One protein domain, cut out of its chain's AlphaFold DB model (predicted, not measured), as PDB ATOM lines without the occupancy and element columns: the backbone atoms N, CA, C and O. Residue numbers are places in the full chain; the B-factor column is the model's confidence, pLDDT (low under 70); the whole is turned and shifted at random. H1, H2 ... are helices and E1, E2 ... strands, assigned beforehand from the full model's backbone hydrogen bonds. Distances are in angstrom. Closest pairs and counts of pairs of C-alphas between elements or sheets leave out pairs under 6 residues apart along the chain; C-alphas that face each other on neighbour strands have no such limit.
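This is residues 587 to 607 and 624 to 684 of the 684 residues of an uncharacterized protein of Fusarium oxysporum f. sp. vasinfectum 25433 (UniProt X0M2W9). Two lobes lie at the two ends of the longest axis with only a stretch of chain between them: a lone two-stranded hairpin, E1 and E2, with the short helix H3 joined to it, and a pair of longer helices, H1 and H2, side by side and running opposite ways. Residues 644 to 656, with no named element, cross from the helix pair to H3, and the far end of the hairpin, residues 674 to 679, sticks out free. The printed part has 82 residues with three named helices and two named strands, in the order H1, H2, H3, E1, E2; the sheet has the order E1 - E2 and is antiparallel, and the class is mostly helix. The whole is only just extended, close to loose, with a radius of gyration of the C-alphas of 17.9 A and spans of 47 by 33 by 18 A.

Strand E1 is residues 670 to 674, 13.1 A from first to last C-alpha, and begins with C-alpha 670 at (-80.015, 28.769, 16.311). Strand E2 is residues 679 to 683, 13.3 A long, and ends with C-alpha 683 at (-81.430, 31.820, 19.771). Helix H3, before them in the chain, is residues 657 to 664 and 10.7 A long. Helix H2 is residues 624 to 643, the longest helix, 29.4 A. Helix H1 is residues 591 to 605, 20.7 A long, and begins with C-alpha 591 at (-46.571, 21.955, 16.247).

E1 and E2 form a hairpin of antiparallel neighbours, with 163 degrees between their directions. C-alphas 672 and 681 face each other at 4.6 A. N 671 and O 682 are within hydrogen-bond range at 2.9 A, as are N 682 and O 671 at 2.8 A. H3 touches no helix; a tight link of 5 residues joins it to E1, and it is apart from E2. H2 and H3 are apart. H1 and H2 touch, and their closest C-alphas, those of Leu 600 and Ala 631, are 5.6 A apart. They run opposite ways at a steep tilt of 36 degrees, only just past shallow. H1 and H2 are both apart from E1 and E2. In H1 and H3 every O i to N i+4 pair is within hydrogen-bond range, and in H2 15 of 16 are.

The two C-alphas farthest apart, those of Asp 592 and Leu 677, are 48.4 A apart. Residues 608 to 623 are not printed, and C-alphas 607 and 624 are 11.1 A apart across this cut, which falls between H1 and H2. The link from H2 to H3, 13 residues, is long, and the link from E1 to E2 is tight. The mean pLDDT of the printed part is 77.7, and it is under 70 in residues 603 to 607, 624 to 637 and 652 to 654 of this model.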
ATOM      1  N   GLU A 587     -51.360  23.983  15.713       85.31
ATOM      2  CA  GLU A 587     -50.223  23.974  14.779       85.31
ATOM      3  C   GLU A 587     -49.294  25.173  15.002       85.31
ATOM      4  O   GLU A 587     -48.074  25.026  14.949       85.31
ATOM      5  N   GLU A 588     -49.858  26.352  15.274       83.62
ATOM      6  CA  GLU A 588     -49.103  27.585  15.502       83.62
ATOM      7  C   GLU A 588     -48.404  27.605  16.869       83.62
ATOM      8  O   GLU A 588     -47.276  28.091  16.971       83.62
ATOM      9  N   GLN A 589     -49.051  27.089  17.921       86.50
ATOM     10  CA  GLN A 589     -48.538  27.168  19.295       86.50
ATOM     11  C   GLN A 589     -47.793  25.906  19.755       86.50
ATOM     12  O   GLN A 589     -46.866  26.006  20.557       86.50
ATOM     13  N   CYS A 590     -48.178  24.720  19.270       88.25
ATOM     14  CA  CYS A 590     -47.664  23.409  19.688       88.25
ATOM     15  C   CYS A 590     -47.541  22.430  18.488       88.25
ATOM     16  O   CYS A 590     -48.240  21.411  18.442       88.25
ATOM     17  N   PRO A 591     -46.639  22.689  17.520       88.31
ATOM     18  CA  PRO A 591     -46.571  21.955  16.247       88.31
ATOM     19  C   PRO A 591     -46.277  20.452  16.387       88.31
ATOM     20  O   PRO A 591     -46.768  19.648  15.589       88.31
ATOM     21  N   ASP A 592     -45.517  20.050  17.409       88.19
ATOM     22  CA  ASP A 592     -45.207  18.638  17.666       88.19
ATOM     23  C   ASP A 592     -46.449  17.862  18.139       88.19
ATOM     24  O   ASP A 592     -46.707  16.751  17.670       88.19
ATOM     25  N   LEU A 593     -47.260  18.466  19.019       87.31
ATOM     26  CA  LEU A 593     -48.520  17.879  19.488       87.31
ATOM     27  C   LEU A 593     -49.557  17.840  18.364       87.31
ATOM     28  O   LEU A 593     -50.234  16.829  18.199       87.31
ATOM     29  N   ALA A 594     -49.628  18.893  17.545       85.56
ATOM     30  CA  ALA A 594     -50.492  18.928  16.367       85.56
ATOM     31  C   ALA A 594     -50.142  17.814  15.363       85.56
ATOM     32  O   ALA A 594     -51.031  17.115  14.877       85.56
ATOM     33  N   SER A 595     -48.852  17.590  15.098       85.88
ATOM     34  CA  SER A 595     -48.394  16.548  14.167       85.88
ATOM     35  C   SER A 595     -48.723  15.139  14.670       85.88
ATOM     36  O   SER A 595     -49.216  14.307  13.903       85.88
ATOM     37  N   LYS A 596     -48.506  14.872  15.968       85.06
ATOM     38  CA  LYS A 596     -48.921  13.607  16.598       85.06
ATOM     39  C   LYS A 596     -50.437  13.423  16.537       85.06
ATOM     40  O   LYS A 596     -50.900  12.343  16.184       85.06
ATOM     41  N   PHE A 597     -51.197  14.486  16.802       81.69
ATOM     42  CA  PHE A 597     -52.659  14.460  16.794       81.69
ATOM     43  C   PHE A 597     -53.197  14.095  15.410       81.69
ATOM     44  O   PHE A 597     -54.051  13.222  15.288       81.69
ATOM     45  N   ILE A 598     -52.660  14.718  14.357       79.88
ATOM     46  CA  ILE A 598     -53.041  14.431  12.969       79.88
ATOM     47  C   ILE A 598     -52.696  12.985  12.598       79.88
ATOM     48  O   ILE A 598     -53.545  12.291  12.045       79.88
ATOM     49  N   THR A 599     -51.492  12.521  12.944       80.81
ATOM     50  CA  THR A 599     -51.015  11.168  12.609       80.81
ATOM     51  C   THR A 599     -51.888  10.087  13.244       80.81
ATOM     52  O   THR A 599     -52.376   9.196  12.550       80.81
ATOM     53  N   LEU A 600     -52.132  10.187  14.553       72.25
ATOM     54  CA  LEU A 600     -52.963   9.231  15.283       72.25
ATOM     55  C   LEU A 600     -54.418   9.274  14.798       72.25
ATOM     56  O   LEU A 600     -55.033   8.231  14.591       72.25
ATOM     57  N   ARG A 601     -54.953  10.468  14.503       72.06
ATOM     58  CA  ARG A 601     -56.287  10.614  13.904       72.06
ATOM     59  C   ARG A 601     -56.385   9.894  12.557       72.06
ATOM     60  O   ARG A 601     -57.378   9.218  12.313       72.06
ATOM     61  N   GLU A 602     -55.394  10.027  11.678       71.88
ATOM     62  CA  GLU A 602     -55.390   9.368  10.361       71.88
ATOM     63  C   GLU A 602     -55.290   7.839  10.472       71.88
ATOM     64  O   GLU A 602     -55.992   7.116   9.757       71.88
ATOM     65  N   GLN A 603     -54.484   7.341  11.412       69.81
ATOM     66  CA  GLN A 603     -54.393   5.911  11.725       69.81
ATOM     67  C   GLN A 603     -55.733   5.352  12.229       69.81
ATOM     68  O   GLN A 603     -56.171   4.293  11.774       69.81
ATOM     69  N   LEU A 604     -56.428   6.102  13.088       61.50
ATOM     70  CA  LEU A 604     -57.752   5.749  13.608       61.50
ATOM     71  C   LEU A 604     -58.876   5.877  12.564       61.50
ATOM     72  O   LEU A 604     -59.893   5.202  12.676       61.50
ATOM     73  N   SER A 605     -58.700   6.724  11.545       57.88
ATOM     74  CA  SER A 605     -59.718   7.001  10.513       57.88
ATOM     75  C   SER A 605     -59.630   6.083   9.289       57.88
ATOM     76  O   SER A 605     -60.541   6.060   8.463       57.88
ATOM     77  N   SER A 606     -58.527   5.349   9.122       57.66
ATOM     78  CA  SER A 606     -58.338   4.467   7.966       57.66
ATOM     79  C   SER A 606     -59.295   3.265   8.060       57.66
ATOM     80  O   SER A 606     -59.299   2.624   9.106       57.66
ATOM     81  N   PRO A 607     -60.079   2.904   7.024       48.47
ATOM     82  CA  PRO A 607     -60.969   1.736   7.062       48.47
ATOM     83  C   PRO A 607     -60.188   0.411   7.116       48.47
ATOM     84  O   PRO A 607     -59.140   0.274   6.485       48.47
ATOM     85  N   ASP A 624     -52.249  -5.597  11.861       50.50
ATOM     86  CA  ASP A 624     -52.789  -4.295  11.461       50.50
ATOM     87  C   ASP A 624     -53.847  -3.760  12.447       50.50
ATOM     88  O   ASP A 624     -53.909  -2.562  12.716       50.50
ATOM     89  N   GLU A 625     -54.622  -4.647  13.078       50.09
ATOM     90  CA  GLU A 625     -55.683  -4.272  14.028       50.09
ATOM     91  C   GLU A 625     -55.136  -3.915  15.416       50.09
ATOM     92  O   GLU A 625     -55.570  -2.936  16.022       50.09
ATOM     93  N   SER A 626     -54.094  -4.618  15.881       52.22
ATOM     94  CA  SER A 626     -53.437  -4.286  17.158       52.22
ATOM     95  C   SER A 626     -52.784  -2.893  17.122       52.22
ATOM     96  O   SER A 626     -52.822  -2.176  18.117       52.22
ATOM     97  N   ARG A 627     -52.280  -2.464  15.953       58.34
ATOM     98  CA  ARG A 627     -51.712  -1.118  15.749       58.34
ATOM     99  C   ARG A 627     -52.742   0.007  15.849       58.34
ATOM    100  O   ARG A 627     -52.394   1.099  16.287       58.34
ATOM    101  N   ARG A 628     -54.002  -0.217  15.450       57.75
ATOM    102  CA  ARG A 628     -55.050   0.812  15.591       57.75
ATOM    103  C   ARG A 628     -55.427   1.066  17.042       57.75
ATOM    104  O   ARG A 628     -55.729   2.202  17.387       57.75
ATOM    105  N   HIS A 629     -55.443   0.031  17.874       53.84
ATOM    106  CA  HIS A 629     -55.780   0.192  19.286       53.84
ATOM    107  C   HIS A 629     -54.665   0.903  20.050       53.84
ATOM    108  O   HIS A 629     -54.961   1.869  20.747       53.84
ATOM    109  N   GLU A 630     -53.400   0.533  19.810       59.94
ATOM    110  CA  GLU A 630     -52.240   1.288  20.310       59.94
ATOM    111  C   GLU A 630     -52.343   2.777  19.923       59.94
ATOM    112  O   GLU A 630     -52.176   3.656  20.767       59.94
ATOM    113  N   ALA A 631     -52.738   3.076  18.678       62.44
ATOM    114  CA  ALA A 631     -52.967   4.452  18.236       62.44
ATOM    115  C   ALA A 631     -54.133   5.155  18.970       62.44
ATOM    116  O   ALA A 631     -54.119   6.378  19.111       62.44
ATOM    117  N   GLY A 632     -55.143   4.417  19.442       60.09
ATOM    118  CA  GLY A 632     -56.266   4.947  20.224       60.09
ATOM    119  C   GLY A 632     -55.865   5.353  21.643       60.09
ATOM    120  O   GLY A 632     -56.211   6.448  22.090       60.09
ATOM    121  N   ASP A 633     -55.087   4.512  22.319       56.88
ATOM    122  CA  ASP A 633     -54.593   4.779  23.676       56.88
ATOM    123  C   ASP A 633     -53.550   5.914  23.686       56.88
ATOM    124  O   ASP A 633     -53.584   6.819  24.535       56.88
ATOM    125  N   GLU A 634     -52.677   5.946  22.674       64.69
ATOM    126  CA  GLU A 634     -51.764   7.069  22.439       64.69
ATOM    127  C   GLU A 634     -52.522   8.381  22.191       64.69
ATOM    128  O   GLU A 634     -52.085   9.449  22.635       64.69
ATOM    129  N   PHE A 635     -53.684   8.321  21.533       69.50
ATOM    130  CA  PHE A 635     -54.496   9.500  21.245       69.50
ATOM    131  C   PHE A 635     -55.107  10.116  22.513       69.50
ATOM    132  O   PHE A 635     -55.079  11.337  22.662       69.50
ATOM    133  N   GLU A 636     -55.594   9.316  23.468       61.38
ATOM    134  CA  GLU A 636     -56.104   9.833  24.755       61.38
ATOM    135  C   GLU A 636     -55.008  10.494  25.591       61.38
ATOM    136  O   GLU A 636     -55.190  11.599  26.118       61.38
ATOM    137  N   SER A 637     -53.848   9.844  25.674       68.12
ATOM    138  CA  SER A 637     -52.685  10.394  26.375       68.12
ATOM    139  C   SER A 637     -52.269  11.735  25.770       68.12
ATOM    140  O   SER A 637     -52.024  12.706  26.491       68.12
ATOM    141  N   LEU A 638     -52.285  11.825  24.438       78.06
ATOM    142  CA  LEU A 638     -51.998  13.055  23.715       78.06
ATOM    143  C   LEU A 638     -53.034  14.158  23.988       78.06
ATOM    144  O   LEU A 638     -52.659  15.318  24.147       78.06
ATOM    145  N   LEU A 639     -54.328  13.840  24.080       72.25
ATOM    146  CA  LEU A 639     -55.357  14.831  24.425       72.25
ATOM    147  C   LEU A 639     -55.158  15.406  25.829       72.25
ATOM    148  O   LEU A 639     -55.343  16.608  26.033       72.25
ATOM    149  N   ALA A 640     -54.790  14.565  26.797       72.19
ATOM    150  CA  ALA A 640     -54.467  15.020  28.145       72.19
ATOM    151  C   ALA A 640     -53.244  15.950  28.145       72.19
ATOM    152  O   ALA A 640     -53.247  16.962  28.846       72.19
ATOM    153  N   GLU A 641     -52.235  15.650  27.325       81.81
ATOM    154  CA  GLU A 641     -51.048  16.492  27.141       81.81
ATOM    155  C   GLU A 641     -51.385  17.838  26.474       81.81
ATOM    156  O   GLU A 641     -50.905  18.883  26.919       81.81
ATOM    157  N   ILE A 642     -52.261  17.842  25.460       80.50
ATOM    158  CA  ILE A 642     -52.739  19.068  24.798       80.50
ATOM    159  C   ILE A 642     -53.502  19.956  25.787       80.50
ATOM    160  O   ILE A 642     -53.259  21.158  25.841       80.50
ATOM    161  N   ARG A 643     -54.378  19.385  26.623       81.50
ATOM    162  CA  ARG A 643     -55.175  20.149  27.604       81.50
ATOM    163  C   ARG A 643     -54.357  20.759  28.743       81.50
ATOM    164  O   ARG A 643     -54.860  21.624  29.453       81.50
ATOM    165  N   GLN A 644     -53.112  20.324  28.931       87.00
ATOM    166  CA  GLN A 644     -52.180  20.948  29.875       87.00
ATOM    167  C   GLN A 644     -51.479  22.186  29.288       87.00
ATOM    168  O   GLN A 644     -50.807  22.907  30.028       87.00
ATOM    169  N   GLN A 645     -51.630  22.450  27.985       87.38
ATOM    170  CA  GLN A 645     -51.079  23.637  27.336       87.38
ATOM    171  C   GLN A 645     -51.983  24.853  27.563       87.38
ATOM    172  O   GLN A 645     -53.211  24.758  27.530       87.38
ATOM    173  N   SER A 646     -51.367  26.020  27.763       85.75
ATOM    174  CA  SER A 646     -52.107  27.264  27.992       85.75
ATOM    175  C   SER A 646     -52.917  27.658  26.754       85.75
ATOM    176  O   SER A 646     -52.357  27.740  25.663       85.75
ATOM    177  N   GLY A 647     -54.214  27.921  26.924       80.88
ATOM    178  CA  GLY A 647     -55.139  28.241  25.830       80.88
ATOM    179  C   GLY A 647     -55.805  27.024  25.174       80.88
ATOM    180  O   GLY A 647     -56.606  27.202  24.258       80.88
ATOM    181  N   PHE A 648     -55.497  25.806  25.634       81.12
ATOM    182  CA  PHE A 648     -56.081  24.547  25.157       81.12
ATOM    183  C   PHE A 648     -56.790  23.762  26.272       81.12
ATOM    184  O   PHE A 648     -57.108  22.585  26.103       81.12
ATOM    185  N   GLU A 649     -57.091  24.397  27.405       82.12
ATOM    186  CA  GLU A 649     -57.690  23.756  28.581       82.12
ATOM    187  C   GLU A 649     -59.062  23.129  28.268       82.12
ATOM    188  O   GLU A 649     -59.445  22.116  28.856       82.12
ATOM    189  N   THR A 650     -59.783  23.699  27.297       72.00
ATOM    190  CA  THR A 650     -61.080  23.221  26.796       72.00
ATOM    191  C   THR A 650     -60.981  22.464  25.465       72.00
ATOM    192  O   THR A 650     -61.999  22.208  24.823       72.00
ATOM    193  N   PHE A 651     -59.780  22.059  25.028       74.94
ATOM    194  CA  PHE A 651     -59.580  21.394  23.736       74.94
ATOM    195  C   PHE A 651     -60.431  20.115  23.608       74.94
ATOM    196  O   PHE A 651     -60.302  19.169  24.398       74.94
ATOM    197  N   LEU A 652     -61.318  20.105  22.602       69.06
ATOM    198  CA  LEU A 652     -62.329  19.064  22.355       69.06
ATOM    199  C   LEU A 652     -63.257  18.781  23.561       69.06
ATOM    200  O   LEU A 652     -63.680  17.642  23.762       69.06
ATOM    201  N   LEU A 653     -63.550  19.795  24.385       69.06
ATOM    202  CA  LEU A 653     -64.604  19.776  25.411       69.06
ATOM    203  C   LEU A 653     -65.813  20.631  24.969       69.06
ATOM    204  O   LEU A 653     -65.659  21.477  24.085       69.06
ATOM    205  N   PRO A 654     -67.014  20.430  25.554       67.00
ATOM    206  CA  PRO A 654     -68.177  21.270  25.265       67.00
ATOM    207  C   PRO A 654     -67.899  22.756  25.548       67.00
ATOM    208  O   PRO A 654     -67.309  23.061  26.590       67.00
ATOM    209  N   PRO A 655     -68.340  23.679  24.674       74.75
ATOM    210  CA  PRO A 655     -68.127  25.106  24.875       74.75
ATOM    211  C   PRO A 655     -68.935  25.624  26.070       74.75
ATOM    212  O   PRO A 655     -70.076  25.230  26.314       74.75
ATOM    213  N   SER A 656     -68.342  26.549  26.816       78.56
ATOM    214  CA  SER A 656     -69.003  27.295  27.883       78.56
ATOM    215  C   SER A 656     -70.031  28.281  27.325       78.56
ATOM    216  O   SER A 656     -69.940  28.741  26.189       78.56
ATOM    217  N   GLU A 657     -70.984  28.698  28.162       81.31
ATOM    218  CA  GLU A 657     -71.983  29.710  27.791       81.31
ATOM    219  C   GLU A 657     -71.341  30.994  27.232       81.31
ATOM    220  O   GLU A 657     -71.839  31.582  26.272       81.31
ATOM    221  N   SER A 658     -70.211  31.416  27.809       83.19
ATOM    222  CA  SER A 658     -69.480  32.604  27.355       83.19
ATOM    223  C   SER A 658     -68.852  32.400  25.977       83.19
ATOM    224  O   SER A 658     -68.890  33.315  25.159       83.19
ATOM    225  N   GLU A 659     -68.320  31.208  25.696       80.81
ATOM    226  CA  GLU A 659     -67.764  30.862  24.383       80.81
ATOM    227  C   GLU A 659     -68.858  30.779  23.311       80.81
ATOM    228  O   GLU A 659     -68.655  31.284  22.209       80.81
ATOM    229  N   ILE A 660     -70.038  30.227  23.625       81.19
ATOM    230  CA  ILE A 660     -71.164  30.165  22.672       81.19
ATOM    231  C   ILE A 660     -71.686  31.573  22.364       81.19
ATOM    232  O   ILE A 660     -71.911  31.909  21.202       81.19
ATOM    233  N   LYS A 661     -71.828  32.429  23.385       85.19
ATOM    234  CA  LYS A 661     -72.220  33.837  23.199       85.19
ATOM    235  C   LYS A 661     -71.196  34.613  22.375       85.19
ATOM    236  O   LYS A 661     -71.582  35.359  21.484       85.19
ATOM    237  N   LEU A 662     -69.905  34.409  22.632       86.25
ATOM    238  CA  LEU A 662     -68.837  35.023  21.845       86.25
ATOM    239  C   LEU A 662     -68.857  34.531  20.389       86.25
ATOM    240  O   LEU A 662     -68.666  35.316  19.467       86.25
ATOM    241  N   ALA A 663     -69.123  33.243  20.159       83.00
ATOM    242  CA  ALA A 663     -69.257  32.699  18.810       83.00
ATOM    243  C   ALA A 663     -70.446  33.322  18.052       83.00
ATOM    244  O   ALA A 663     -70.338  33.571  16.848       83.00
ATOM    245  N   ALA A 664     -71.537  33.642  18.756       87.94
ATOM    246  CA  ALA A 664     -72.705  34.306  18.183       87.94
ATOM    247  C   ALA A 664     -72.429  35.744  17.687       87.94
ATOM    248  O   ALA A 664     -73.164  36.245  16.831       87.94
ATOM    249  N   ASP A 665     -71.327  36.388  18.105       89.38
ATOM    250  CA  ASP A 665     -70.906  37.694  17.560       89.38
ATOM    251  C   ASP A 665     -70.604  37.628  16.049       89.38
ATOM    252  O   ASP A 665     -70.715  38.629  15.337       89.38
ATOM    253  N   SER A 666     -70.241  36.444  15.539       86.06
ATOM    254  CA  SER A 666     -69.998  36.213  14.106       86.06
ATOM    255  C   SER A 666     -71.281  35.941  13.307       86.06
ATOM    256  O   SER A 666     -71.254  35.938  12.074       86.06
ATOM    257  N   GLY A 667     -72.407  35.724  13.988       89.12
ATOM    258  CA  GLY A 667     -73.714  35.432  13.407       89.12
ATOM    259  C   GLY A 667     -74.597  34.652  14.390       89.12
ATOM    260  O   GLY A 667     -74.071  33.855  15.161       89.12
ATOM    261  N   PRO A 668     -75.930  34.843  14.357       89.19
ATOM    262  CA  PRO A 668     -76.835  34.233  15.329       89.19
ATOM    263  C   PRO A 668     -76.764  32.705  15.273       89.19
ATOM    264  O   PRO A 668     -76.849  32.113  14.191       89.19
ATOM    265  N   ILE A 669     -76.663  32.073  16.442       89.00
ATOM    266  CA  ILE A 669     -76.662  30.613  16.564       89.00
ATOM    267  C   ILE A 669     -78.083  30.179  16.918       89.00
ATOM    268  O   ILE A 669     -78.659  30.634  17.903       89.00
ATOM    269  N   ILE A 670     -78.664  29.299  16.098       89.44
ATOM    270  CA  ILE A 670     -80.015  28.769  16.311       89.44
ATOM    271  C   ILE A 670     -79.905  27.283  16.618       89.44
ATOM    272  O   ILE A 670     -79.451  26.505  15.779       89.44
ATOM    273  N   ILE A 671     -80.357  26.889  17.805       87.88
ATOM    274  CA  ILE A 671     -80.372  25.497  18.252       87.88
ATOM    275  C   ILE A 671     -81.817  25.040  18.331       87.88
ATOM    276  O   ILE A 671     -82.617  25.611  19.068       87.88
ATOM    277  N   ILE A 672     -82.154  24.019  17.548       90.31
ATOM    278  CA  ILE A 672     -83.490  23.426  17.532       90.31
ATOM    279  C   ILE A 672     -83.479  22.235  18.480       90.31
ATOM    280  O   ILE A 672     -82.741  21.277  18.253       90.31
ATOM    281  N   ASN A 673     -84.299  22.293  19.523       90.69
ATOM    282  CA  ASN A 673     -84.516  21.173  20.426       90.69
ATOM    283  C   ASN A 673     -85.889  20.555  20.169       90.69
ATOM    284  O   ASN A 673     -86.894  21.262  20.110       90.69
ATOM    285  N   THR A 674     -85.934  19.233  20.067       90.31
ATOM    286  CA  THR A 674     -87.178  18.467  19.982       90.31
ATOM    287  C   THR A 674     -87.200  17.456  21.112       90.31
ATOM    288  O   THR A 674     -86.316  16.606  21.185       90.31
ATOM    289  N   SER A 675     -88.209  17.545  21.973       89.69
ATOM    290  CA  SER A 675     -88.476  16.584  23.037       89.69
ATOM    291  C   SER A 675     -89.931  16.118  22.986       89.69
ATOM    292  O   SER A 675     -90.763  16.705  22.288       89.69
ATOM    293  N   MET A 676     -90.260  15.085  23.756       84.12
ATOM    294  CA  MET A 676     -91.619  14.555  23.884       84.12
ATOM    295  C   MET A 676     -92.615  15.591  24.427       84.12
ATOM    296  O   MET A 676     -93.813  15.492  24.168       84.12
ATOM    297  N   LEU A 677     -92.134  16.599  25.163       85.62
ATOM    298  CA  LEU A 677     -92.962  17.653  25.756       85.62
ATOM    299  C   LEU A 677     -93.102  18.888  24.864       85.62
ATOM    300  O   LEU A 677     -94.136  19.560  24.905       85.62
ATOM    301  N   ARG A 678     -92.051  19.247  24.118       89.38
ATOM    302  CA  ARG A 678     -91.982  20.530  23.412       89.38
ATOM    303  C   ARG A 678     -90.965  20.538  22.275       89.38
ATOM    304  O   ARG A 678     -90.058  19.718  22.203       89.38
ATOM    305  N   CYS A 679     -91.134  21.500  21.377       92.69
ATOM    306  CA  CYS A 679     -90.183  21.809  20.316       92.69
ATOM    307  C   CYS A 679     -89.811  23.288  20.424       92.69
ATOM    308  O   CYS A 679     -90.695  24.145  20.391       92.69
ATOM    309  N   ASP A 680     -88.518  23.576  20.539       92.62
ATOM    310  CA  ASP A 680     -87.992  24.911  20.817       92.62
ATOM    311  C   ASP A 680     -86.896  25.302  19.836       92.62
ATOM    312  O   ASP A 680     -86.158  24.459  19.330       92.62
ATOM    313  N   ALA A 681     -86.754  26.608  19.623       92.62
ATOM    314  CA  ALA A 681     -85.568  27.196  19.024       92.62
ATOM    315  C   ALA A 681     -84.918  28.122  20.059       92.62
ATOM    316  O   ALA A 681     -85.519  29.122  20.454       92.62
ATOM    317  N   ILE A 682     -83.708  27.784  20.503       90.44
ATOM    318  CA  ILE A 682     -82.872  28.642  21.348       90.44
ATOM    319  C   ILE A 682     -82.046  29.520  20.408       90.44
ATOM    320  O   ILE A 682     -81.301  29.004  19.575       90.44
ATOM    321  N   LEU A 683     -82.214  30.838  20.516       90.94
ATOM    322  CA  LEU A 683     -81.430  31.820  19.771       90.94
ATOM    323  C   LEU A 683     -80.369  32.396  20.704       90.94
ATOM    324  O   LEU A 683     -80.726  32.963  21.740       90.94
ATOM    325  N   VAL A 684     -79.099  32.238  20.329       87.44
ATOM    326  CA  VAL A 684     -77.953  32.860  21.005       87.44
ATOM    327  C   VAL A 684     -77.496  34.080  20.227       87.44
ATOM    328  O   VAL A 684     -77.338  33.958  18.985       87.44
TER     329      VAL A 684